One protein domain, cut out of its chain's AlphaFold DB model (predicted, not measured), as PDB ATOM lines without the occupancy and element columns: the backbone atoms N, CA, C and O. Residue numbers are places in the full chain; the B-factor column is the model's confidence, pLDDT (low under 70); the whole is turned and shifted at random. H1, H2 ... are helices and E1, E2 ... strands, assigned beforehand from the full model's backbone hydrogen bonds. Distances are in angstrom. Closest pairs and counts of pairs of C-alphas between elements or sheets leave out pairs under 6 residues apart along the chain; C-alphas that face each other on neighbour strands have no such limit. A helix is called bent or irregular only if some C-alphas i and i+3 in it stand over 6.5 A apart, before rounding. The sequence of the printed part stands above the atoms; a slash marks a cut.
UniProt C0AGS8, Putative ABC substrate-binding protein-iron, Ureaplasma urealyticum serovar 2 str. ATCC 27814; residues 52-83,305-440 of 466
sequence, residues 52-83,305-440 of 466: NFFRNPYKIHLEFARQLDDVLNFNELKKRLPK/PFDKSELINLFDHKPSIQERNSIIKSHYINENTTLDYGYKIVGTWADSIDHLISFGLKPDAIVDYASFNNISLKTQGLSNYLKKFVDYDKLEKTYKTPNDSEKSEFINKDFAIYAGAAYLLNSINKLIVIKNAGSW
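AT A GLANCE: This is residues 52 to 83 and 305 to 440 of the 466 residues of the protein "Putative ABC substrate-binding protein-iron" of Ureaplasma urealyticum serovar 2 str. ATCC 27814 (UniProt C0AGS8). A small, twisted sheet of five short strands runs through the domain, its strands E1 and E4 close to the middle, with the long helix H1 packed on its E4 and E5 part and the shorter H4 set over E1 and E4 on the same face. H2 and H3 pack together away from the sheet, H5 and H6 lie near the Ala 350 end of H4, and small H7 and H8 lie off the sheet. The printed part has 168 residues, with eight named helices and five named strands in the order H1 H2 H3 E1 H4 E2 H5 H6 E3 H7 E4 H8 E5; the sheet, E3 E2 E1 E4 E5, is mixed. The class is mixed, helices and strands, with under half of the residues, 74 of 168, in named elements. The whole is compact and rounded, with a radius of gyration of the C-alphas of 15.4 A and spans of 42 by 41 by 34 A.

HOW THE PARTS SIT: H1, residues 57 to 71, is on the sheet with its residues 63 to 71; its closest C-alphas to E5, residues 432 to 436, are those of Gln 67 and Ile 432, 6.3 A apart. H2, residues 74 to 77, meets H1 only through their link and touches H3, residues 321 to 327, with the closest C-alphas, of Glu 76 and Ile 327, 5.9 A apart. E1, residues 344 to 347, and E4, residues 416 to 419, are parallel at 21 degrees, with N 346 and O 417 2.8 A apart. H4, residues 350 to 358, is on the sheet at a height of 8.4 A, only just over E1 and E4 with 3 C-alphas on each, and only just stands up from it, rising 43 degrees. H1 and H4 are on one face of the sheet, an arrangement of two layers. They are close but not clearly touching, the closest C-alphas being those of His 61 and His 355, 6.7 A apart. E2, residues 365 to 367, is parallel to E1 at 47 degrees, with N 347 and O 365 3.0 A apart. H5, residues 370 to 373, only grazes the sheet with residues 370 to 372. H6, residues 383 to 386, touches H4, with the closest C-alphas, of Ala 350 and Ser 383, 5.5 A apart. E3, residues 396 to 398, is parallel to E2 at 10 degrees, with N 366 and O 396 2.9 A apart. E1, H4, E2 and E2, H5 H6, E3 are strand-helix-strand units, two parallel neighbour strands with helices between, both with right-handed crossovers. H7, residues 407 to 411, is not on the sheet; E3, H7, E4 make a split unit, with E2 and E1 between its strands, also right-handed. H8, residues 422 to 428, is close to but not clearly touching H1, the closest C-alphas being those of Ile 60 and Ala 422, 6.7 A apart. E4 and E5 are antiparallel at 164 degrees, with N 418 and O 433 2.8 A apart. Every O i to N i+4 pair is within hydrogen-bond range in H1, H3, H4 and H7, against 1 of 3 in H8, which has 2 of 4 O i to N i+3 pairs within range; H2, H5 and H6 are too short for an i+4 pair. H8 is only just irregular, with C-alphas 423 and 426 6.9 A apart.

IN THESE COORDINATES: H1 begins at C-alpha 57, (-35.120, 8.513, -38.930), and is 21.3 A long. H3 is 10.1 A, H4 12.3 A and H8 10.4 A long. E1 begins at C-alpha 344, (-12.767, 3.706, -28.247). E5, 13.4 A long, ends at C-alpha 436, (-5.714, 6.344, -36.674).

THE WHOLE: The C-alphas farthest apart, of Gln 322 and Ser 376, are 44.0 A apart. Residues 84 to 304 are not printed, and C-alphas 83 and 305 are 12.6 A apart across the cut. The link from H3 to E1, 16 residues, is long. The mean pLDDT of the printed part is 71.0; it is under 70 in residues 52 to 55, 333 to 343, 367 to 381, 398 to 415 and 420 to 440 of the model.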
ATOM      1  N   ASN A  52     -35.498  16.111 -47.134       51.38
ATOM      2  CA  ASN A  52     -36.178  14.822 -46.921       51.38
ATOM      3  C   ASN A  52     -35.339  13.761 -46.193       51.38
ATOM      4  O   ASN A  52     -35.917  12.871 -45.576       51.38
ATOM      5  N   PHE A  53     -34.006  13.850 -46.234       52.81
ATOM      6  CA  PHE A  53     -33.151  12.865 -45.572       52.81
ATOM      7  C   PHE A  53     -33.267  12.936 -44.041       52.81
ATOM      8  O   PHE A  53     -33.566  11.928 -43.407       52.81
ATOM      9  N   PHE A  54     -33.169  14.136 -43.454       58.19
ATOM     10  CA  PHE A  54     -33.301  14.328 -42.001       58.19
ATOM     11  C   PHE A  54     -34.683  13.990 -41.448       58.19
ATOM     12  O   PHE A  54     -34.849  13.880 -40.245       58.19
ATOM     13  N   ARG A  55     -35.678  13.807 -42.316       65.69
ATOM     14  CA  ARG A  55     -37.068  13.548 -41.929       65.69
ATOM     15  C   ARG A  55     -37.418  12.071 -41.871       65.69
ATOM     16  O   ARG A  55     -38.518  11.727 -41.452       65.69
ATOM     17  N   ASN A  56     -36.506  11.203 -42.306       78.88
ATOM     18  CA  ASN A  56     -36.685   9.764 -42.233       78.88
ATOM     19  C   ASN A  56     -35.664   9.174 -41.244       78.88
ATOM     20  O   ASN A  56     -34.557   8.816 -41.656       78.88
ATOM     21  N   PRO A  57     -36.024   9.047 -39.952       81.31
ATOM     22  CA  PRO A  57     -35.120   8.513 -38.930       81.31
ATOM     23  C   PRO A  57     -34.637   7.093 -39.248       81.31
ATOM     24  O   PRO A  57     -33.528   6.712 -38.886       81.31
ATOM     25  N   TYR A  58     -35.436   6.315 -39.981       88.44
ATOM     26  CA  TYR A  58     -35.092   4.948 -40.361       88.44
ATOM     27  C   TYR A  58     -33.999   4.896 -41.433       88.44
ATOM     28  O   TYR A  58     -33.157   4.004 -41.400       88.44
ATOM     29  N   LYS A  59     -33.966   5.866 -42.360       85.62
ATOM     30  CA  LYS A  59     -32.876   5.985 -43.346       85.62
ATOM     31  C   LYS A  59     -31.558   6.359 -42.679       85.62
ATOM     32  O   LYS A  59     -30.535   5.784 -43.027       85.62
ATOM     33  N   ILE A  60     -31.597   7.269 -41.704       81.81
ATOM     34  CA  ILE A  60     -30.420   7.646 -40.908       81.81
ATOM     35  C   ILE A  60     -29.886   6.424 -40.153       81.81
ATOM     36  O   ILE A  60     -28.704   6.108 -40.249       81.81
ATOM     37  N   HIS A  61     -30.763   5.698 -39.455       89.00
ATOM     38  CA  HIS A  61     -30.367   4.512 -38.699       89.00
ATOM     39  C   HIS A  61     -29.786   3.406 -39.593       89.00
ATOM     40  O   HIS A  61     -28.753   2.829 -39.260       89.00
ATOM     41  N   LEU A  62     -30.392   3.169 -40.761       90.62
ATOM     42  CA  LEU A  62     -29.878   2.230 -41.758       90.62
ATOM     43  C   LEU A  62     -28.490   2.632 -42.273       90.62
ATOM     44  O   LEU A  62     -27.654   1.766 -42.512       90.62
ATOM     45  N   GLU A  63     -28.238   3.928 -42.435       86.81
ATOM     46  CA  GLU A  63     -26.940   4.430 -42.882       86.81
ATOM     47  C   GLU A  63     -25.852   4.232 -41.817       86.81
ATOM     48  O   GLU A  63     -24.763   3.761 -42.141       86.81
ATOM     49  N   PHE A  64     -26.161   4.461 -40.535       87.25
ATOM     50  CA  PHE A  64     -25.274   4.037 -39.444       87.25
ATOM     51  C   PHE A  64     -24.998   2.533 -39.487       87.25
ATOM     52  O   PHE A  64     -23.855   2.120 -39.321       87.25
ATOM     53  N   ALA A  65     -26.027   1.716 -39.721       92.88
ATOM     54  CA  ALA A  65     -25.903   0.264 -39.752       92.88
ATOM     55  C   ALA A  65     -24.947  -0.214 -40.852       92.88
ATOM     56  O   ALA A  65     -24.065  -1.027 -40.593       92.88
ATOM     57  N   ARG A  66     -25.088   0.341 -42.061       90.44
ATOM     58  CA  ARG A  66     -24.203   0.053 -43.199       90.44
ATOM     59  C   ARG A  66     -22.769   0.447 -42.903       90.44
ATOM     60  O   ARG A  66     -21.857  -0.324 -43.167       90.44
ATOM     61  N   GLN A  67     -22.570   1.620 -42.309       87.50
ATOM     62  CA  GLN A  67     -21.230   2.071 -41.955       87.50
ATOM     63  C   GLN A  67     -20.631   1.226 -40.821       87.50
ATOM     64  O   GLN A  67     -19.440   0.945 -40.854       87.50
ATOM     65  N   LEU A  68     -21.426   0.746 -39.857       90.38
ATOM     66  CA  LEU A  68     -20.948  -0.224 -38.865       90.38
ATOM     67  C   LEU A  68     -20.574  -1.552 -39.521       90.38
ATOM     68  O   LEU A  68     -19.520  -2.085 -39.200       90.38
ATOM     69  N   ASP A  69     -21.384  -2.065 -40.449       92.06
ATOM     70  CA  ASP A  69     -21.057  -3.279 -41.202       92.06
ATOM     71  C   ASP A  69     -19.801  -3.103 -42.060       92.06
ATOM     72  O   ASP A  69     -19.038  -4.050 -42.224       92.06
ATOM     73  N   ASP A  70     -19.544  -1.912 -42.600       87.12
ATOM     74  CA  ASP A  70     -18.317  -1.624 -43.345       87.12
ATOM     75  C   ASP A  70     -17.088  -1.631 -42.436       87.12
ATOM     76  O   ASP A  70     -16.031  -2.099 -42.853       87.12
ATOM     77  N   VAL A  71     -17.209  -1.112 -41.213       84.44
ATOM     78  CA  VAL A  71     -16.085  -0.929 -40.282       84.44
ATOM     79  C   VAL A  71     -15.802  -2.176 -39.442       84.44
ATOM     80  O   VAL A  71     -14.644  -2.553 -39.250       84.44
ATOM     81  N   LEU A  72     -16.855  -2.813 -38.940       89.25
ATOM     82  CA  LEU A  72     -16.802  -3.884 -37.956       89.25
ATOM     83  C   LEU A  72     -17.100  -5.241 -38.595       89.25
ATOM     84  O   LEU A  72     -17.959  -5.392 -39.465       89.25
ATOM     85  N   ASN A  73     -16.430  -6.274 -38.105       91.62
ATOM     86  CA  ASN A  73     -16.752  -7.654 -38.406       91.62
ATOM     87  C   ASN A  73     -17.878  -8.135 -37.483       91.62
ATOM     88  O   ASN A  73     -17.651  -8.560 -36.348       91.62
ATOM     89  N   PHE A  74     -19.115  -8.072 -37.982       94.12
ATOM     90  CA  PHE A  74     -20.293  -8.483 -37.218       94.12
ATOM     91  C   PHE A  74     -20.189  -9.920 -36.691       94.12
ATOM     92  O   PHE A  74     -20.600 -10.181 -35.565       94.12
ATOM     93  N   ASN A  75     -19.620 -10.853 -37.464       92.00
ATOM     94  CA  ASN A  75     -19.553 -12.266 -37.078       92.00
ATOM     95  C   ASN A  75     -18.695 -12.496 -35.829       92.00
ATOM     96  O   ASN A  75     -19.064 -13.311 -34.983       92.00
ATOM     97  N   GLU A  76     -17.614 -11.734 -35.681       91.75
ATOM     98  CA  GLU A  76     -16.749 -11.789 -34.497       91.75
ATOM     99  C   GLU A  76     -17.444 -11.188 -33.270       91.75
ATOM    100  O   GLU A  76     -17.363 -11.720 -32.163       91.75
ATOM    101  N   LEU A  77     -18.212 -10.112 -33.464       90.94
ATOM    102  CA  LEU A  77     -18.966  -9.464 -32.387       90.94
ATOM    103  C   LEU A  77     -20.249 -10.214 -32.010       90.94
ATOM    104  O   LEU A  77     -20.746 -10.063 -30.892       90.94
ATOM    105  N   LYS A  78     -20.786 -11.042 -32.909       93.12
ATOM    106  CA  LYS A  78     -22.115 -11.655 -32.809       93.12
ATOM    107  C   LYS A  78     -22.370 -12.357 -31.481       93.12
ATOM    108  O   LYS A  78     -23.459 -12.229 -30.944       93.12
ATOM    109  N   LYS A  79     -21.386 -13.077 -30.937       90.44
ATOM    110  CA  LYS A  79     -21.531 -13.809 -29.661       90.44
ATOM    111  C   LYS A  79     -21.560 -12.894 -28.433       90.44
ATOM    112  O   LYS A  79     -22.090 -13.290 -27.400       90.44
ATOM    113  N   ARG A  80     -20.979 -11.696 -28.545       90.88
ATOM    114  CA  ARG A  80     -20.922 -10.686 -27.480       90.88
ATOM    115  C   ARG A  80     -22.165  -9.801 -27.498       90.88
ATOM    116  O   ARG A  80     -22.651  -9.431 -26.440       90.88
ATOM    117  N   LEU A  81     -22.693  -9.496 -28.685       93.94
ATOM    118  CA  LEU A  81     -23.865  -8.635 -28.853       93.94
ATOM    119  C   LEU A  81     -25.096  -9.155 -28.082       93.94
ATOM    120  O   LEU A  81     -25.217 -10.366 -27.862       93.94
ATOM    121  N   PRO A  82     -26.049  -8.274 -27.716       94.88
ATOM    122  CA  PRO A  82     -27.276  -8.668 -27.027       94.88
ATOM    123  C   PRO A  82     -28.007  -9.834 -27.704       94.88
ATOM    124  O   PRO A  82     -28.075  -9.905 -28.934       94.88
ATOM    125  N   LYS A  83     -28.635 -10.718 -26.912       94.25
ATOM    126  CA  LYS A  83     -29.321 -11.940 -27.393       94.25
ATOM    127  C   LYS A  83     -30.184 -11.737 -28.654       94.25
ATOM    128  O   LYS A  83     -30.077 -12.554 -29.568       94.25
ATOM    129  N   PRO A 305     -35.716  -0.839 -26.223       92.56
ATOM    130  CA  PRO A 305     -34.314  -0.443 -26.155       92.56
ATOM    131  C   PRO A 305     -33.550  -1.365 -25.206       92.56
ATOM    132  O   PRO A 305     -34.125  -1.794 -24.205       92.56
ATOM    133  N   PHE A 306     -32.286  -1.639 -25.516       94.38
ATOM    134  CA  PHE A 306     -31.424  -2.429 -24.644       94.38
ATOM    135  C   PHE A 306     -31.168  -1.706 -23.328       94.38
ATOM    136  O   PHE A 306     -30.921  -0.496 -23.306       94.38
ATOM    137  N   ASP A 307     -31.209  -2.463 -22.238       91.44
ATOM    138  CA  ASP A 307     -30.793  -1.970 -20.943       91.44
ATOM    139  C   ASP A 307     -29.273  -1.817 -20.897       91.44
ATOM    140  O   ASP A 307     -28.503  -2.460 -21.609       91.44
ATOM    141  N   LYS A 308     -28.826  -0.964 -19.985       91.00
ATOM    142  CA  LYS A 308     -27.417  -0.633 -19.789       91.00
ATOM    143  C   LYS A 308     -26.511  -1.848 -19.561       91.00
ATOM    144  O   LYS A 308     -25.361  -1.831 -19.981       91.00
ATOM    145  N   SER A 309     -27.019  -2.884 -18.894       91.44
ATOM    146  CA  SER A 309     -26.299  -4.139 -18.645       91.44
ATOM    147  C   SER A 309     -26.207  -5.051 -19.867       91.44
ATOM    148  O   SER A 309     -25.444  -6.007 -19.841       91.44
ATOM    149  N   GLU A 310     -27.014  -4.806 -20.901       93.62
ATOM    150  CA  GLU A 310     -26.989  -5.577 -22.147       93.62
ATOM    151  C   GLU A 310     -26.003  -4.994 -23.163       93.62
ATOM    152  O   GLU A 310     -25.565  -5.709 -24.060       93.62
ATOM    153  N   LEU A 311     -25.658  -3.707 -23.043       93.12
ATOM    154  CA  LEU A 311     -24.733  -3.052 -23.963       93.12
ATOM    155  C   LEU A 311     -23.311  -3.587 -23.789       93.12
ATOM    156  O   LEU A 311     -22.816  -3.702 -22.667       93.12
ATOM    157  N   ILE A 312     -22.632  -3.825 -24.909       91.50
ATOM    158  CA  ILE A 312     -21.232  -4.249 -24.913       91.50
ATOM    159  C   ILE A 312     -20.302  -3.102 -25.275       91.50
ATOM    160  O   ILE A 312     -20.610  -2.307 -26.163       91.50
ATOM    161  N   ASN A 313     -19.130  -3.049 -24.647       86.75
ATOM    162  CA  ASN A 313     -18.027  -2.282 -25.211       86.75
ATOM    163  C   ASN A 313     -17.430  -3.073 -26.384       86.75
ATOM    164  O   ASN A 313     -17.454  -4.308 -26.393       86.75
ATOM    165  N   LEU A 314     -16.866  -2.382 -27.377       82.88
ATOM    166  CA  LEU A 314     -16.121  -3.072 -28.437       82.88
ATOM    167  C   LEU A 314     -14.894  -3.779 -27.854       82.88
ATOM    168  O   LEU A 314     -14.642  -4.943 -28.174       82.88
ATOM    169  N   PHE A 315     -14.206  -3.121 -26.923       77.44
ATOM    170  CA  PHE A 315     -13.073  -3.661 -26.184       77.44
ATOM    171  C   PHE A 315     -13.166  -3.198 -24.726       77.44
ATOM    172  O   PHE A 315     -13.244  -2.006 -24.460       77.44
ATOM    173  N   ASP A 316     -13.189  -4.139 -23.783       70.19
ATOM    174  CA  ASP A 316     -13.228  -3.850 -22.337       70.19
ATOM    175  C   ASP A 316     -11.819  -3.692 -21.733       70.19
ATOM    176  O   ASP A 316     -11.647  -3.380 -20.555       70.19
ATOM    177  N   HIS A 317     -10.801  -3.934 -22.555       73.25
ATOM    178  CA  HIS A 317      -9.384  -3.982 -22.228       73.25
ATOM    179  C   HIS A 317      -8.572  -3.441 -23.406       73.25
ATOM    180  O   HIS A 317      -9.111  -3.175 -24.480       73.25
ATOM    181  N   LYS A 318      -7.256  -3.294 -23.229       74.94
ATOM    182  CA  LYS A 318      -6.341  -3.014 -24.341       74.94
ATOM    183  C   LYS A 318      -6.278  -4.259 -25.240       74.94
ATOM    184  O   LYS A 318      -5.730  -5.264 -24.784       74.94
ATOM    185  N   PRO A 319      -6.833  -4.235 -26.466       74.62
ATOM    186  CA  PRO A 319      -6.895  -5.441 -27.275       74.62
ATOM    187  C   PRO A 319      -5.526  -5.807 -27.825       74.62
ATOM    188  O   PRO A 319      -4.702  -4.940 -28.130       74.62
ATOM    189  N   SER A 320      -5.310  -7.104 -28.021       78.50
ATOM    190  CA  SER A 320      -4.195  -7.566 -28.845       78.50
ATOM    191  C   SER A 320      -4.389  -7.151 -30.311       78.50
ATOM    192  O   SER A 320      -5.508  -6.914 -30.776       78.50
ATOM    193  N   ILE A 321      -3.299  -7.117 -31.084       77.94
ATOM    194  CA  ILE A 321      -3.354  -6.880 -32.539       77.94
ATOM    195  C   ILE A 321      -4.282  -7.897 -33.223       77.94
ATOM    196  O   ILE A 321      -5.022  -7.539 -34.139       77.94
ATOM    197  N   GLN A 322      -4.277  -9.146 -32.755       82.75
ATOM    198  CA  GLN A 322      -5.117 -10.211 -33.291       82.75
ATOM    199  C   GLN A 322      -6.607  -9.961 -33.018       82.75
ATOM    200  O   GLN A 322      -7.406 -10.032 -33.949       82.75
ATOM    201  N   GLU A 323      -6.977  -9.616 -31.780       81.19
ATOM    202  CA  GLU A 323      -8.365  -9.278 -31.412       81.19
ATOM    203  C   GLU A 323      -8.876  -8.047 -32.167       81.19
ATOM    204  O   GLU A 323     -10.026  -7.998 -32.598       81.19
ATOM    205  N   ARG A 324      -8.019  -7.043 -32.367       81.31
ATOM    206  CA  ARG A 324      -8.358  -5.901 -33.214       81.31
ATOM    207  C   ARG A 324      -8.638  -6.347 -34.643       81.31
ATOM    208  O   ARG A 324      -9.660  -5.963 -35.198       81.31
ATOM    209  N   ASN A 325      -7.709  -7.084 -35.251       81.81
ATOM    210  CA  ASN A 325      -7.790  -7.474 -36.658       81.81
ATOM    211  C   ASN A 325      -8.955  -8.431 -36.938       81.81
ATOM    212  O   ASN A 325      -9.393  -8.522 -38.081       81.81
ATOM    213  N   SER A 326      -9.465  -9.136 -35.922       86.50
ATOM    214  CA  SER A 326     -10.692  -9.915 -36.067       86.50
ATOM    215  C   SER A 326     -11.929  -9.012 -36.070       86.50
ATOM    216  O   SER A 326     -12.789  -9.165 -36.937       86.50
ATOM    217  N   ILE A 327     -12.008  -8.037 -35.156       87.38
ATOM    218  CA  ILE A 327     -13.182  -7.168 -34.973       87.38
ATOM    219  C   ILE A 327     -13.251  -6.016 -35.987       87.38
ATOM    220  O   ILE A 327     -14.348  -5.650 -36.402       87.38
ATOM    221  N   ILE A 328     -12.126  -5.430 -36.390       83.50
ATOM    222  CA  ILE A 328     -12.055  -4.320 -37.350       83.50
ATOM    223  C   ILE A 328     -11.625  -4.863 -38.708       83.50
ATOM    224  O   ILE A 328     -10.656  -5.612 -38.804       83.50
ATOM    225  N   LYS A 329     -12.317  -4.464 -39.778       83.50
ATOM    226  CA  LYS A 329     -11.953  -4.905 -41.129       83.50
ATOM    227  C   LYS A 329     -10.607  -4.320 -41.576       83.50
ATOM    228  O   LYS A 329     -10.288  -3.164 -41.295       83.50
ATOM    229  N   SER A 330      -9.832  -5.125 -42.301       76.12
ATOM    230  CA  SER A 330      -8.426  -4.862 -42.648       76.12
ATOM    231  C   SER A 330      -8.186  -3.542 -43.379       76.12
ATOM    232  O   SER A 330      -7.211  -2.862 -43.083       76.12
ATOM    233  N   HIS A 331      -9.087  -3.114 -44.268       75.12
ATOM    234  CA  HIS A 331      -8.943  -1.860 -45.022       75.12
ATOM    235  C   HIS A 331      -9.039  -0.591 -44.163       75.12
ATOM    236  O   HIS A 331      -8.774   0.506 -44.654       75.12
ATOM    237  N   TYR A 332      -9.415  -0.726 -42.890       70.94
ATOM    238  CA  TYR A 332      -9.436   0.360 -41.913       70.94
ATOM    239  C   TYR A 332      -8.290   0.301 -40.902       70.94
ATOM    240  O   TYR A 332      -8.168   1.184 -40.050       70.94
ATOM    241  N   ILE A 333      -7.441  -0.719 -40.987       68.19
ATOM    242  CA  ILE A 333      -6.295  -0.898 -40.109       68.19
ATOM    243  C   ILE A 333      -5.060  -0.345 -40.820       68.19
ATOM    244  O   ILE A 333      -4.741  -0.747 -41.931       68.19
ATOM    245  N   ASN A 334      -4.341   0.567 -40.164       64.00
ATOM    246  CA  ASN A 334      -2.986   0.913 -40.588       64.00
ATOM    247  C   ASN A 334      -2.023  -0.038 -39.870       64.00
ATOM    248  O   ASN A 334      -1.958  -0.051 -38.637       64.00
ATOM    249  N   GLU A 335      -1.303  -0.842 -40.646       62.88
ATOM    250  CA  GLU A 335      -0.363  -1.848 -40.144       62.88
ATOM    251  C   GLU A 335       0.801  -1.223 -39.359       62.88
ATOM    252  O   GLU A 335       1.325  -1.850 -38.444       62.88
ATOM    253  N   ASN A 336       1.127   0.045 -39.629       58.34
ATOM    254  CA  ASN A 336       2.247   0.760 -39.013       58.34
ATOM    255  C   ASN A 336       1.907   1.421 -37.666       58.34
ATOM    256  O   ASN A 336       2.724   2.164 -37.127       58.34
ATOM    257  N   THR A 337       0.695   1.232 -37.129       57.75
ATOM    258  CA  THR A 337       0.284   1.890 -35.875       57.75
ATOM    259  C   THR A 337       0.511   0.992 -34.662       57.75
ATOM    260  O   THR A 337      -0.087  -0.082 -34.562       57.75
ATOM    261  N   THR A 338       1.314   1.467 -33.708       54.91
ATOM    262  CA  THR A 338       1.420   0.891 -32.363       54.91
ATOM    263  C   THR A 338       0.133   1.140 -31.577       54.91
ATOM    264  O   THR A 338      -0.422   2.239 -31.573       54.91
ATOM    265  N   LEU A 339      -0.382   0.097 -30.924       53.47
ATOM    266  CA  LEU A 339      -1.546   0.208 -30.045       53.47
ATOM    267  C   LEU A 339      -1.095   0.787 -28.708       53.47
ATOM    268  O   LEU A 339      -0.791   0.027 -27.790       53.47
ATOM    269  N   ASP A 340      -1.005   2.107 -28.588       49.56
ATOM    270  CA  ASP A 340      -0.557   2.717 -27.333       49.56
ATOM    271  C   ASP A 340      -1.683   2.807 -26.289       49.56
ATOM    272  O   ASP A 340      -1.422   2.539 -25.113       49.56
ATOM    273  N   TYR A 341      -2.946   2.952 -26.698       48.53
ATOM    274  CA  TYR A 341      -4.121   2.879 -25.821       48.53
ATOM    275  C   TYR A 341      -5.292   2.084 -26.460       48.53
ATOM    276  O   TYR A 341      -5.212   1.575 -27.581       48.53
ATOM    277  N   GLY A 342      -6.332   1.822 -25.654       55.12
ATOM    278  CA  GLY A 342      -7.476   0.975 -26.008       55.12
ATOM    279  C   GLY A 342      -8.418   1.642 -27.013       55.12
ATOM    280  O   GLY A 342      -8.732   2.820 -26.892       55.12
ATOM    281  N   TYR A 343      -8.892   0.868 -27.986       66.94
ATOM    282  CA  TYR A 343      -9.873   1.278 -28.994       66.94
ATOM    283  C   TYR A 343     -11.130   1.856 -28.343       66.94
ATOM    284  O   TYR A 343     -11.741   1.185 -27.516       66.94
ATOM    285  N   LYS A 344     -11.553   3.052 -28.768       76.12
ATOM    286  CA  LYS A 344     -12.767   3.706 -28.247       76.12
ATOM    287  C   LYS A 344     -13.830   3.867 -29.324       76.12
ATOM    288  O   LYS A 344     -13.537   4.323 -30.433       76.12
ATOM    289  N   ILE A 345     -15.081   3.581 -28.982       80.56
ATOM    290  CA  ILE A 345     -16.245   4.060 -29.725       80.56
ATOM    291  C   ILE A 345     -16.757   5.351 -29.089       80.56
ATOM    292  O   ILE A 345     -17.116   5.421 -27.911       80.56
ATOM    293  N   VAL A 346     -16.741   6.413 -29.883       77.62
ATOM    294  CA  VAL A 346     -16.981   7.776 -29.427       77.62
ATOM    295  C   VAL A 346     -18.341   8.231 -29.926       77.62
ATOM    296  O   VAL A 346     -18.552   8.393 -31.129       77.62
ATOM    297  N   GLY A 347     -19.261   8.471 -28.995       75.81
ATOM    298  CA  GLY A 347     -20.511   9.164 -29.286       75.81
ATOM    299  C   GLY A 347     -20.250  10.661 -29.339       75.81
ATOM    300  O   GLY A 347     -19.802  11.249 -28.358       75.81
ATOM    301  N   THR A 348     -20.500  11.299 -30.476       70.44
ATOM    302  CA  THR A 348     -20.240  12.742 -30.602       70.44
ATOM    303  C   THR A 348     -21.465  13.582 -30.231       70.44
ATOM    304  O   THR A 348     -21.319  14.733 -29.838       70.44
ATOM    305  N   TRP A 349     -22.671  13.011 -30.344       72.75
ATOM    306  CA  TRP A 349     -23.960  13.685 -30.121       72.75
ATOM    307  C   TRP A 349     -25.008  12.728 -29.525       72.75
ATOM    308  O   TRP A 349     -24.854  11.505 -29.560       72.75
ATOM    309  N   ALA A 350     -26.102  13.261 -28.971       76.38
ATOM    310  CA  ALA A 350     -27.138  12.438 -28.338       76.38
ATOM    311  C   ALA A 350     -27.841  11.475 -29.320       76.38
ATOM    312  O   ALA A 350     -28.146  10.349 -28.943       76.38
ATOM    313  N   ASP A 351     -28.054  11.880 -30.573       76.81
ATOM    314  CA  ASP A 351     -28.584  11.021 -31.644       76.81
ATOM    315  C   ASP A 351     -27.615   9.880 -31.998       76.81
ATOM    316  O   ASP A 351     -28.030   8.732 -32.129       76.81
ATOM    317  N   SER A 352     -26.311  10.158 -32.062       80.12
ATOM    318  CA  SER A 352     -25.298   9.120 -32.284       80.12
ATOM    319  C   SER A 352     -25.285   8.079 -31.155       80.12
ATOM    320  O   SER A 352     -25.216   6.881 -31.416       80.12
ATOM    321  N   ILE A 353     -25.440   8.519 -29.902       85.31
ATOM    322  CA  ILE A 353     -25.495   7.633 -28.731       85.31
ATOM    323  C   ILE A 353     -26.780   6.803 -28.736       85.31
ATOM    324  O   ILE A 353     -26.729   5.616 -28.429       85.31
ATOM    325  N   ASP A 354     -27.916   7.390 -29.117       89.50
ATOM    326  CA  ASP A 354     -29.169   6.655 -29.331       89.50
ATOM    327  C   ASP A 354     -28.978   5.511 -30.337       89.50
ATOM    328  O   ASP A 354     -29.343   4.367 -30.052       89.50
ATOM    329  N   HIS A 355     -28.318   5.788 -31.467       90.00
ATOM    330  CA  HIS A 355     -28.012   4.762 -32.457       90.00
ATOM    331  C   HIS A 355     -27.087   3.675 -31.899       90.00
ATOM    332  O   HIS A 355     -27.400   2.496 -32.058       90.00
ATOM    333  N   LEU A 356     -26.012   4.029 -31.188       91.69
ATOM    334  CA  LEU A 356     -25.135   3.043 -30.543       91.69
ATOM    335  C   LEU A 356     -25.907   2.133 -29.577       91.69
ATOM    336  O   LEU A 356     -25.821   0.909 -29.699       91.69
ATOM    337  N   ILE A 357     -26.747   2.715 -28.713       93.50
ATOM    338  CA  ILE A 357     -27.626   1.961 -27.807       93.50
ATOM    339  C   ILE A 357     -28.519   1.020 -28.611       93.50
ATOM    340  O   ILE A 357     -28.634  -0.148 -28.264       93.50
ATOM    341  N   SER A 358     -29.131   1.483 -29.704       94.69
ATOM    342  CA  SER A 358     -29.996   0.632 -30.532       94.69
ATOM    343  C   SER A 358     -29.247  -0.518 -31.228       94.69
ATOM    344  O   SER A 358     -29.853  -1.556 -31.492       94.69
ATOM    345  N   PHE A 359     -27.935  -0.388 -31.446       95.19
ATOM    346  CA  PHE A 359     -27.049  -1.447 -31.946       95.19
ATOM    347  C   PHE A 359     -26.412  -2.301 -30.838       95.19
ATOM    348  O   PHE A 359     -25.537  -3.112 -31.129       95.19
ATOM    349  N   GLY A 360     -26.821  -2.136 -29.575       94.31
ATOM    350  CA  GLY A 360     -26.257  -2.900 -28.461       94.31
ATOM    351  C   GLY A 360     -24.816  -2.520 -28.116       94.31
ATOM    352  O   GLY A 360     -24.144  -3.270 -27.410       94.31
ATOM    353  N   LEU A 361     -24.336  -1.379 -28.614       92.69
ATOM    354  CA  LEU A 361     -22.981  -0.888 -28.407       92.69
ATOM    355  C   LEU A 361     -22.979   0.192 -27.329       92.69
ATOM    356  O   LEU A 361     -23.769   1.140 -27.353       92.69
ATOM    357  N   LYS A 362     -22.061   0.058 -26.381       90.38
ATOM    358  CA  LYS A 362     -21.820   1.035 -25.332       90.38
ATOM    359  C   LYS A 362     -20.800   2.065 -25.830       90.38
ATOM    360  O   LYS A 362     -19.753   1.660 -26.324       90.38
ATOM    361  N   PRO A 363     -21.082   3.378 -25.730       87.06
ATOM    362  CA  PRO A 363     -20.061   4.395 -25.958       87.06
ATOM    363  C   PRO A 363     -18.978   4.305 -24.879       87.06
ATOM    364  O   PRO A 363     -19.311   4.152 -23.707       87.06
ATOM    365  N   ASP A 364     -17.710   4.455 -25.260       81.81
ATOM    366  CA  ASP A 364     -16.579   4.554 -24.324       81.81
ATOM    367  C   ASP A 364     -16.348   6.012 -23.899       81.81
ATOM    368  O   ASP A 364     -16.039   6.319 -22.745       81.81
ATOM    369  N   ALA A 365     -16.557   6.935 -24.841       76.94
ATOM    370  CA  ALA A 365     -16.354   8.359 -24.644       76.94
ATOM    371  C   ALA A 365     -17.471   9.191 -25.276       76.94
ATOM    372  O   ALA A 365     -18.109   8.791 -26.257       76.94
ATOM    373  N   ILE A 366     -17.658  10.391 -24.726       73.31
ATOM    374  CA  ILE A 366     -18.485  11.443 -25.308       73.31
ATOM    375  C   ILE A 366     -17.600  12.644 -25.625       73.31
ATOM    376  O   ILE A 366     -16.994  13.251 -24.731       73.31
ATOM    377  N   VAL A 367     -17.559  12.997 -26.908       67.19
ATOM    378  CA  VAL A 367     -16.945  14.248 -27.361       67.19
ATOM    379  C   VAL A 367     -17.952  15.369 -27.241       67.19
ATOM    380  O   VAL A 367     -19.142  15.171 -27.463       67.19
ATOM    381  N   ASP A 368     -17.445  16.539 -26.868       59.56
ATOM    382  CA  ASP A 368     -18.259  17.702 -26.577       59.56
ATOM    383  C   ASP A 368     -19.287  17.382 -25.476       59.56
ATOM    384  O   ASP A 368     -20.490  17.559 -25.620       59.56
ATOM    385  N   TYR A 369     -18.809  16.865 -24.335       59.47
ATOM    386  CA  TYR A 369     -19.648  16.580 -23.170       59.47
ATOM    387  C   TYR A 369     -20.326  17.847 -22.652       59.47
ATOM    388  O   TYR A 369     -21.411  17.751 -22.070       59.47
ATOM    389  N   ALA A 370     -19.696  19.015 -22.854       55.03
ATOM    390  CA  ALA A 370     -20.351  20.297 -22.678       55.03
ATOM    391  C   ALA A 370     -21.605  20.281 -23.537       55.03
ATOM    392  O   ALA A 370     -22.676  20.315 -22.970       55.03
ATOM    393  N   SER A 371     -21.508  20.038 -24.842       51.09
ATOM    394  CA  SER A 371     -22.660  19.806 -25.716       51.09
ATOM    395  C   SER A 371     -23.490  18.527 -25.483       51.09
ATOM    396  O   SER A 371     -24.493  18.284 -26.145       51.09
ATOM    397  N   PHE A 372     -23.134  17.659 -24.550       55.66
ATOM    398  CA  PHE A 372     -24.027  16.584 -24.113       55.66
ATOM    399  C   PHE A 372     -24.876  17.020 -22.905       55.66
ATOM    400  O   PHE A 372     -25.977  16.505 -22.690       55.66
ATOM    401  N   ASN A 373     -24.374  17.994 -22.133       49.56
ATOM    402  CA  ASN A 373     -24.971  18.525 -20.905       49.56
ATOM    403  C   ASN A 373     -25.421  20.001 -20.982       49.56
ATOM    404  O   ASN A 373     -26.089  20.453 -20.054       49.56
ATOM    405  N   ASN A 374     -25.053  20.768 -22.013       45.12
ATOM    406  CA  ASN A 374     -25.171  22.227 -22.121       45.12
ATOM    407  C   ASN A 374     -26.304  22.624 -23.071       45.12
ATOM    408  O   ASN A 374     -26.107  23.205 -24.133       45.12
ATOM    409  N   ILE A 375     -27.507  22.348 -22.596       42.00
ATOM    410  CA  ILE A 375     -28.737  23.156 -22.611       42.00
ATOM    411  C   ILE A 375     -28.823  24.383 -23.559       42.00
ATOM    412  O   ILE A 375     -29.864  24.576 -24.182       42.00
ATOM    413  N   SER A 376     -27.800  25.242 -23.653       35.62
ATOM    414  CA  SER A 376     -27.795  26.447 -24.503       35.62
ATOM    415  C   SER A 376     -27.516  26.179 -25.991       35.62
ATOM    416  O   SER A 376     -27.887  26.981 -26.854       35.62
ATOM    417  N   LEU A 377     -26.896  25.045 -26.325       45.94
ATOM    418  CA  LEU A 377     -26.636  24.644 -27.702       45.94
ATOM    419  C   LEU A 377     -27.798  23.780 -28.203       45.94
ATOM    420  O   LEU A 377     -28.302  22.887 -27.525       45.94
ATOM    421  N   LYS A 378     -28.279  24.106 -29.405       45.38
ATOM    422  CA  LYS A 378     -29.632  23.825 -29.914       45.38
ATOM    423  C   LYS A 378     -30.038  22.342 -30.012       45.38
ATOM    424  O   LYS A 378     -31.167  22.113 -30.429       45.38
ATOM    425  N   THR A 379     -29.202  21.377 -29.618       45.28
ATOM    426  CA  THR A 379     -29.211  19.968 -30.060       45.28
ATOM    427  C   THR A 379     -29.262  18.877 -28.974       45.28
ATOM    428  O   THR A 379     -29.058  17.704 -29.270       45.28
ATOM    429  N   GLN A 380     -29.543  19.220 -27.711       52.72
ATOM    430  CA  GLN A 380     -28.984  18.459 -26.571       52.72
ATOM    431  C   GLN A 380     -30.008  17.901 -25.584       52.72
ATOM    432  O   GLN A 380     -29.734  17.708 -24.405       52.72
ATOM    433  N   GLY A 381     -31.219  17.640 -26.061       57.97
ATOM    434  CA  GLY A 381     -32.320  17.302 -25.177       57.97
ATOM    435  C   GLY A 381     -32.483  15.822 -24.812       57.97
ATOM    436  O   GLY A 381     -32.863  15.475 -23.692       57.97
ATOM    437  N   LEU A 382     -32.180  14.936 -25.758       72.12
ATOM    438  CA  LEU A 382     -32.408  13.501 -25.602       72.12
ATOM    439  C   LEU A 382     -31.470  12.873 -24.553       72.12
ATOM    440  O   LEU A 382     -31.808  11.850 -23.961       72.12
ATOM    441  N   SER A 383     -30.328  13.506 -24.259       72.50
ATOM    442  CA  SER A 383     -29.290  12.988 -23.355       72.50
ATOM    443  C   SER A 383     -29.825  12.613 -21.970       72.50
ATOM    444  O   SER A 383     -29.487  11.550 -21.453       72.50
ATOM    445  N   ASN A 384     -30.731  13.407 -21.390       74.25
ATOM    446  CA  ASN A 384     -31.360  13.093 -20.101       74.25
ATOM    447  C   ASN A 384     -32.154  11.786 -20.120       74.25
ATOM    448  O   ASN A 384     -32.208  11.075 -19.117       74.25
ATOM    449  N   TYR A 385     -32.750  11.454 -21.262       79.69
ATOM    450  CA  TYR A 385     -33.473  10.205 -21.445       79.69
ATOM    451  C   TYR A 385     -32.537   9.038 -21.749       79.69
ATOM    452  O   TYR A 385     -32.867   7.911 -21.387       79.69
ATOM    453  N   LEU A 386     -31.383   9.298 -22.372       84.19
ATOM    454  CA  LEU A 386     -30.385   8.278 -22.699       84.19
ATOM    455  C   LEU A 386     -29.513   7.885 -21.507       84.19
ATOM    456  O   LEU A 386     -29.072   6.744 -21.445       84.19
ATOM    457  N   LYS A 387     -29.324   8.772 -20.521       83.88
ATOM    458  CA  LYS A 387     -28.541   8.501 -19.297       83.88
ATOM    459  C   LYS A 387     -28.978   7.236 -18.548       83.88
ATOM    460  O   LYS A 387     -28.156   6.621 -17.884       83.88
ATOM    461  N   LYS A 388     -30.240   6.811 -18.673       85.44
ATOM    462  CA  LYS A 388     -30.725   5.555 -18.071       85.44
ATOM    463  C   LYS A 388     -30.235   4.290 -18.790       85.44
ATOM    464  O   LYS A 388     -30.272   3.216 -18.205       85.44
ATOM    465  N   PHE A 389     -29.795   4.423 -20.037       88.06
ATOM    466  CA  PHE A 389     -29.328   3.325 -20.880       88.06
ATOM    467  C   PHE A 389     -27.798   3.222 -20.933       88.06
ATOM    468  O   PHE A 389     -27.287   2.231 -21.428       88.06
ATOM    469  N   VAL A 390     -27.049   4.199 -20.408       85.69
ATOM    470  CA  VAL A 390     -25.573   4.200 -20.448       85.69
ATOM    471  C   VAL A 390     -24.954   4.473 -19.076       85.69
ATOM    472  O   VAL A 390     -25.563   5.088 -18.201       85.69
ATOM    473  N   ASP A 391     -23.713   4.029 -18.863       83.50
ATOM    474  CA  ASP A 391     -22.898   4.377 -17.685       83.50
ATOM    475  C   ASP A 391     -22.379   5.815 -17.770       83.50
ATOM    476  O   ASP A 391     -21.175   6.030 -17.779       83.50
ATOM    477  N   TYR A 392     -23.271   6.806 -17.824       77.50
ATOM    478  CA  TYR A 392     -22.891   8.196 -18.100       77.50
ATOM    479  C   TYR A 392     -21.724   8.718 -17.240       77.50
ATOM    480  O   TYR A 392     -20.839   9.413 -17.738       77.50
ATOM    481  N   ASP A 393     -21.694   8.362 -15.956       79.06
ATOM    482  CA  ASP A 393     -20.652   8.816 -15.032       79.06
ATOM    483  C   ASP A 393     -19.296   8.135 -15.233       79.06
ATOM    484  O   ASP A 393     -18.286   8.693 -14.816       79.06
ATOM    485  N   LYS A 394     -19.265   6.977 -15.904       80.56
ATOM    486  CA  LYS A 394     -18.034   6.249 -16.243       80.56
ATOM    487  C   LYS A 394     -17.528   6.549 -17.655       80.56
ATOM    488  O   LYS A 394     -16.450   6.082 -18.001       80.56
ATOM    489  N   LEU A 395     -18.300   7.274 -18.466       77.31
ATOM    490  CA  LEU A 395     -17.869   7.671 -19.805       77.31
ATOM    491  C   LEU A 395     -16.740   8.688 -19.705       77.31
ATOM    492  O   LEU A 395     -16.804   9.620 -18.898       77.31
ATOM    493  N   GLU A 396     -15.747   8.551 -20.575       75.69
ATOM    494  CA  GLU A 396     -14.748   9.593 -20.757       75.69
ATOM    495  C   GLU A 396     -15.414  10.843 -21.350       75.69
ATOM    496  O   GLU A 396     -16.158  10.778 -22.331       75.69
ATOM    497  N   LYS A 397     -15.182  11.998 -20.722       73.31
ATOM    498  CA  LYS A 397     -15.867  13.261 -21.024       73.31
ATOM    499  C   LYS A 397     -14.870  14.260 -21.607       73.31
ATOM    500  O   LYS A 397     -13.980  14.716 -20.899       73.31
ATOM    501  N   THR A 398     -15.060  14.665 -22.865       62.84
ATOM    502  CA  THR A 398     -14.216  15.686 -23.530       62.84
ATOM    503  C   THR A 398     -14.968  17.002 -23.763       62.84
ATOM    504  O   THR A 398     -16.057  16.977 -24.321       62.84
ATOM    505  N   TYR A 399     -14.443  18.156 -23.327       53.00
ATOM    506  CA  TYR A 399     -15.219  19.414 -23.204       53.00
ATOM    507  C   TYR A 399     -15.459  20.200 -24.507       53.00
ATOM    508  O   TYR A 399     -16.307  21.086 -24.516       53.00
ATOM    509  N   LYS A 400     -14.748  19.903 -25.601       53.41
ATOM    510  CA  LYS A 400     -14.879  20.614 -26.885       53.41
ATOM    511  C   LYS A 400     -14.858  19.653 -28.068       53.41
ATOM    512  O   LYS A 400     -14.089  18.694 -28.071       53.41
ATOM    513  N   THR A 401     -15.646  19.968 -29.098       47.41
ATOM    514  CA  THR A 401     -15.360  19.511 -30.464       47.41
ATOM    515  C   THR A 401     -13.993  20.098 -30.853       47.41
ATOM    516  O   THR A 401     -13.877  21.325 -30.849       47.41
ATOM    517  N   PRO A 402     -12.951  19.292 -31.134       43.09
ATOM    518  CA  PRO A 402     -11.616  19.830 -31.394       43.09
ATOM    519  C   PRO A 402     -11.631  20.727 -32.640       43.09
ATOM    520  O   PRO A 402     -12.160  20.318 -33.681       43.09
ATOM    521  N   ASN A 403     -11.063  21.935 -32.558       42.91
ATOM    522  CA  ASN A 403     -10.820  22.751 -33.754       42.91
ATOM    523  C   ASN A 403      -9.763  22.081 -34.662       42.91
ATOM    524  O   ASN A 403      -9.097  21.141 -34.235       42.91
ATOM    525  N   ASP A 404      -9.584  22.529 -35.911       42.12
ATOM    526  CA  ASP A 404      -8.695  21.836 -36.864       42.12
ATOM    527  C   ASP A 404      -7.242  21.660 -36.377       42.12
ATOM    528  O   ASP A 404      -6.617  20.653 -36.698       42.12
ATOM    529  N   SER A 405      -6.747  22.566 -35.524       39.41
ATOM    530  CA  SER A 405      -5.423  22.482 -34.885       39.41
ATOM    531  C   SER A 405      -5.393  21.676 -33.573       39.41
ATOM    532  O   SER A 405      -4.398  21.019 -33.282       39.41
ATOM    533  N   GLU A 406      -6.483  21.644 -32.805       39.22
ATOM    534  CA  GLU A 406      -6.662  20.848 -31.575       39.22
ATOM    535  C   GLU A 406      -7.025  19.394 -31.894       39.22
ATOM    536  O   GLU A 406      -6.832  18.493 -31.072       39.22
ATOM    537  N   LYS A 407      -7.508  19.133 -33.119       44.97
ATOM    538  CA  LYS A 407      -7.617  17.779 -33.647       44.97
ATOM    539  C   LYS A 407      -6.277  17.077 -33.448       44.97
ATOM    540  O   LYS A 407      -6.345  15.942 -33.012       44.97
ATOM    541  N   SER A 408      -5.118  17.728 -33.647       38.09
ATOM    542  CA  SER A 408      -3.758  17.156 -33.500       38.09
ATOM    543  C   SER A 408      -3.469  16.584 -32.108       38.09
ATOM    544  O   SER A 408      -2.938  15.483 -31.984       38.09
ATOM    545  N   GLU A 409      -3.873  17.287 -31.047       34.50
ATOM    546  CA  GLU A 409      -3.691  16.825 -29.662       34.50
ATOM    547  C   GLU A 409      -4.679  15.708 -29.291       34.50
ATOM    548  O   GLU A 409      -4.334  14.801 -28.537       34.50
ATOM    549  N   PHE A 410      -5.869  15.695 -29.904       40.53
ATOM    550  CA  PHE A 410      -6.824  14.575 -29.845       40.53
ATOM    551  C   PHE A 410      -6.487  13.442 -30.842       40.53
ATOM    552  O   PHE A 410      -7.122  12.389 -30.853       40.53
ATOM    553  N   ILE A 411      -5.578  13.694 -31.794       40.88
ATOM    554  CA  ILE A 411      -5.128  12.810 -32.891       40.88
ATOM    555  C   ILE A 411      -3.995  11.912 -32.390       40.88
ATOM    556  O   ILE A 411      -3.880  10.788 -32.864       40.88
ATOM    557  N   ASN A 412      -3.199  12.369 -31.426       41.22
ATOM    558  CA  ASN A 412      -1.933  11.727 -31.078       41.22
ATOM    559  C   ASN A 412      -2.006  10.618 -30.023       41.22
ATOM    560  O   ASN A 412      -0.954  10.229 -29.519       41.22
ATOM    561  N   LYS A 413      -3.192  10.105 -29.659       43.69
ATOM    562  CA  LYS A 413      -3.266   9.091 -28.592       43.69
ATOM    563  C   LYS A 413      -3.983   7.779 -28.890       43.69
ATOM    564  O   LYS A 413      -3.655   6.839 -28.188       43.69
ATOM    565  N   ASP A 414      -4.858   7.646 -29.895       52.56
ATOM    566  CA  ASP A 414      -5.634   6.401 -30.042       52.56
ATOM    567  C   ASP A 414      -6.335   6.176 -31.383       52.56
ATOM    568  O   ASP A 414      -6.751   7.127 -32.051       52.56
ATOM    569  N   PHE A 415      -6.570   4.899 -31.714       58.69
ATOM    570  CA  PHE A 415      -7.559   4.505 -32.718       58.69
ATOM    571  C   PHE A 415      -8.978   4.650 -32.147       58.69
ATOM    572  O   PHE A 415      -9.308   4.051 -31.122       58.69
ATOM    573  N   ALA A 416      -9.851   5.393 -32.835       70.38
ATOM    574  CA  ALA A 416     -11.235   5.596 -32.402       70.38
ATOM    575  C   ALA A 416     -12.244   5.570 -33.559       70.38
ATOM    576  O   ALA A 416     -11.962   6.033 -34.670       70.38
ATOM    577  N   ILE A 417     -13.442   5.057 -33.264       74.12
ATOM    578  CA  ILE A 417     -14.612   5.058 -34.151       74.12
ATOM    579  C   ILE A 417     -15.558   6.159 -33.672       74.12
ATOM    580  O   ILE A 417     -16.177   6.043 -32.617       74.12
ATOM    581  N   TYR A 418     -15.683   7.233 -34.446       73.00
ATOM    582  CA  TYR A 418     -16.542   8.368 -34.121       73.00
ATOM    583  C   TYR A 418     -17.912   8.184 -34.755       73.00
ATOM    584  O   TYR A 418     -18.036   8.279 -35.974       73.00
ATOM    585  N   ALA A 419     -18.937   7.980 -33.932       76.25
ATOM    586  CA  ALA A 419     -20.329   8.066 -34.347       76.25
ATOM    587  C   ALA A 419     -20.743   9.550 -34.349       76.25
ATOM    588  O   ALA A 419     -20.941  10.154 -33.295       76.25
ATOM    589  N   GLY A 420     -20.783  10.141 -35.541       68.94
ATOM    590  CA  GLY A 420     -21.118  11.524 -35.890       68.94
ATOM    591  C   GLY A 420     -22.604  11.871 -35.760       68.94
ATOM    592  O   GLY A 420     -23.450  10.989 -35.694       68.94
ATOM    593  N   ALA A 421     -22.940  13.162 -35.768       66.94
ATOM    594  CA  ALA A 421     -24.333  13.612 -35.791       66.94
ATOM    595  C   ALA A 421     -24.998  13.372 -37.152       66.94
ATOM    596  O   ALA A 421     -24.373  13.589 -38.195       66.94
ATOM    597  N   ALA A 422     -26.298  13.064 -37.155       64.62
ATOM    598  CA  ALA A 422     -27.046  12.834 -38.389       64.62
ATOM    599  C   ALA A 422     -26.959  14.028 -39.353       64.62
ATOM    600  O   ALA A 422     -26.727  13.843 -40.547       64.62
ATOM    601  N   TYR A 423     -27.069  15.260 -38.836       58.97
ATOM    602  CA  TYR A 423     -27.092  16.487 -39.643       58.97
ATOM    603  C   TYR A 423     -25.796  16.770 -40.428       58.97
ATOM    604  O   TYR A 423     -25.821  17.552 -41.382       58.97
ATOM    605  N   LEU A 424     -24.681  16.123 -40.066       55.41
ATOM    606  CA  LEU A 424     -23.380  16.261 -40.730       55.41
ATOM    607  C   LEU A 424     -23.245  15.398 -41.994       55.41
ATOM    608  O   LEU A 424     -22.267  15.544 -42.730       55.41
ATOM    609  N   LEU A 425     -24.236  14.550 -42.308       53.53
ATOM    610  CA  LEU A 425     -24.193  13.711 -43.509       53.53
ATOM    611  C   LEU A 425     -24.055  14.538 -44.800       53.53
ATOM    612  O   LEU A 425     -23.392  14.105 -45.734       53.53
ATOM    613  N   ASN A 426     -24.595  15.761 -44.835       42.09
ATOM    614  CA  ASN A 426     -24.519  16.627 -46.017       42.09
ATOM    615  C   ASN A 426     -23.139  17.269 -46.248       42.09
ATOM    616  O   ASN A 426     -22.907  17.787 -47.336       42.09
ATOM    617  N   SER A 427     -22.247  17.287 -45.252       38.78
ATOM    618  CA  SER A 427     -20.906  17.878 -45.381       38.78
ATOM    619  C   SER A 427     -19.780  16.843 -45.412       38.78
ATOM    620  O   SER A 427     -18.705  17.161 -45.908       38.78
ATOM    621  N   ILE A 428     -20.006  15.626 -44.898       43.19
ATOM    622  CA  ILE A 428     -18.960  14.591 -44.743       43.19
ATOM    623  C   ILE A 428     -19.332  13.269 -45.452       43.19
ATOM    624  O   ILE A 428     -18.512  12.359 -45.528       43.19
ATOM    625  N   ASN A 429     -20.550  13.132 -45.999       57.50
ATOM    626  CA  ASN A 429     -21.105  11.886 -46.570       57.50
ATOM    627  C   ASN A 429     -21.065  10.662 -45.638       57.50
ATOM    628  O   ASN A 429     -21.340   9.546 -46.072       57.50
ATOM    629  N   LYS A 430     -20.714  10.845 -44.362       63.47
ATOM    630  CA  LYS A 430     -20.515   9.770 -43.392       63.47
ATOM    631  C   LYS A 430     -20.999  10.164 -42.011       63.47
ATOM    632  O   LYS A 430     -20.879  11.318 -41.607       63.47
ATOM    633  N   LEU A 431     -21.507   9.166 -41.298       66.06
ATOM    634  CA  LEU A 431     -21.910   9.230 -39.895       66.06
ATOM    635  C   LEU A 431     -20.902   8.511 -39.003       66.06
ATOM    636  O   LEU A 431     -20.931   8.699 -37.799       66.06
ATOM    637  N   ILE A 432     -20.010   7.700 -39.568       69.00
ATOM    638  CA  ILE A 432     -18.949   7.005 -38.855       69.00
ATOM    639  C   ILE A 432     -17.611   7.363 -39.483       69.00
ATOM    640  O   ILE A 432     -17.401   7.205 -40.687       69.00
ATOM    641  N   VAL A 433     -16.698   7.844 -38.646       67.62
ATOM    642  CA  VAL A 433     -15.334   8.188 -39.046       67.62
ATOM    643  C   VAL A 433     -14.350   7.386 -38.210       67.62
ATOM    644  O   VAL A 433     -14.456   7.356 -36.986       67.62
ATOM    645  N   ILE A 434     -13.381   6.763 -38.878       61.56
ATOM    646  CA  ILE A 434     -12.267   6.083 -38.222       61.56
ATOM    647  C   ILE A 434     -11.048   6.982 -38.273       61.56
ATOM    648  O   ILE A 434     -10.697   7.540 -39.317       61.56
ATOM    649  N   LYS A 435     -10.385   7.085 -37.132       59.72
ATOM    650  CA  LYS A 435      -9.173   7.866 -36.980       59.72
ATOM    651  C   LYS A 435      -8.074   6.969 -36.449       59.72
ATOM    652  O   LYS A 435      -8.282   6.290 -35.448       59.72
ATOM    653  N   ASN A 436      -6.931   6.999 -37.120       53.03
ATOM    654  CA  ASN A 436      -5.714   6.344 -36.674       53.03
ATOM    655  C   ASN A 436      -4.630   7.412 -36.457       53.03
ATOM    656  O   ASN A 436      -4.745   8.496 -37.038       53.03
ATOM    657  N   ALA A 437      -3.632   7.162 -35.605       45.56
ATOM    658  CA  ALA A 437      -2.602   8.148 -35.267       45.56
ATOM    659  C   ALA A 437      -2.038   8.794 -36.552       45.56
ATOM    660  O   ALA A 437      -1.466   8.122 -37.406       45.56
ATOM    661  N   GLY A 438      -2.291  10.096 -36.729       38.75
ATOM    662  CA  GLY A 438      -1.811  10.887 -37.865       38.75
ATOM    663  C   GLY A 438      -2.624  10.876 -39.173       38.75
ATOM    664  O   GLY A 438      -2.268  11.642 -40.066       38.75
ATOM    665  N   SER A 439      -3.712  10.104 -39.342       36.88
ATOM    666  CA  SER A 439      -4.485  10.132 -40.606       36.88
ATOM    667  C   SER A 439      -5.989   9.840 -40.477       36.88
ATOM    668  O   SER A 439      -6.455   9.057 -39.645       36.88
ATOM    669  N   TRP A 440      -6.777  10.512 -41.328       39.53
ATOM    670  CA  TRP A 440      -8.219  10.299 -41.477       39.53
ATOM    671  C   TRP A 440      -8.458   9.188 -42.499       39.53
ATOM    672  O   TRP A 440      -8.242   9.395 -43.692       39.53
TER     673      TRP A 440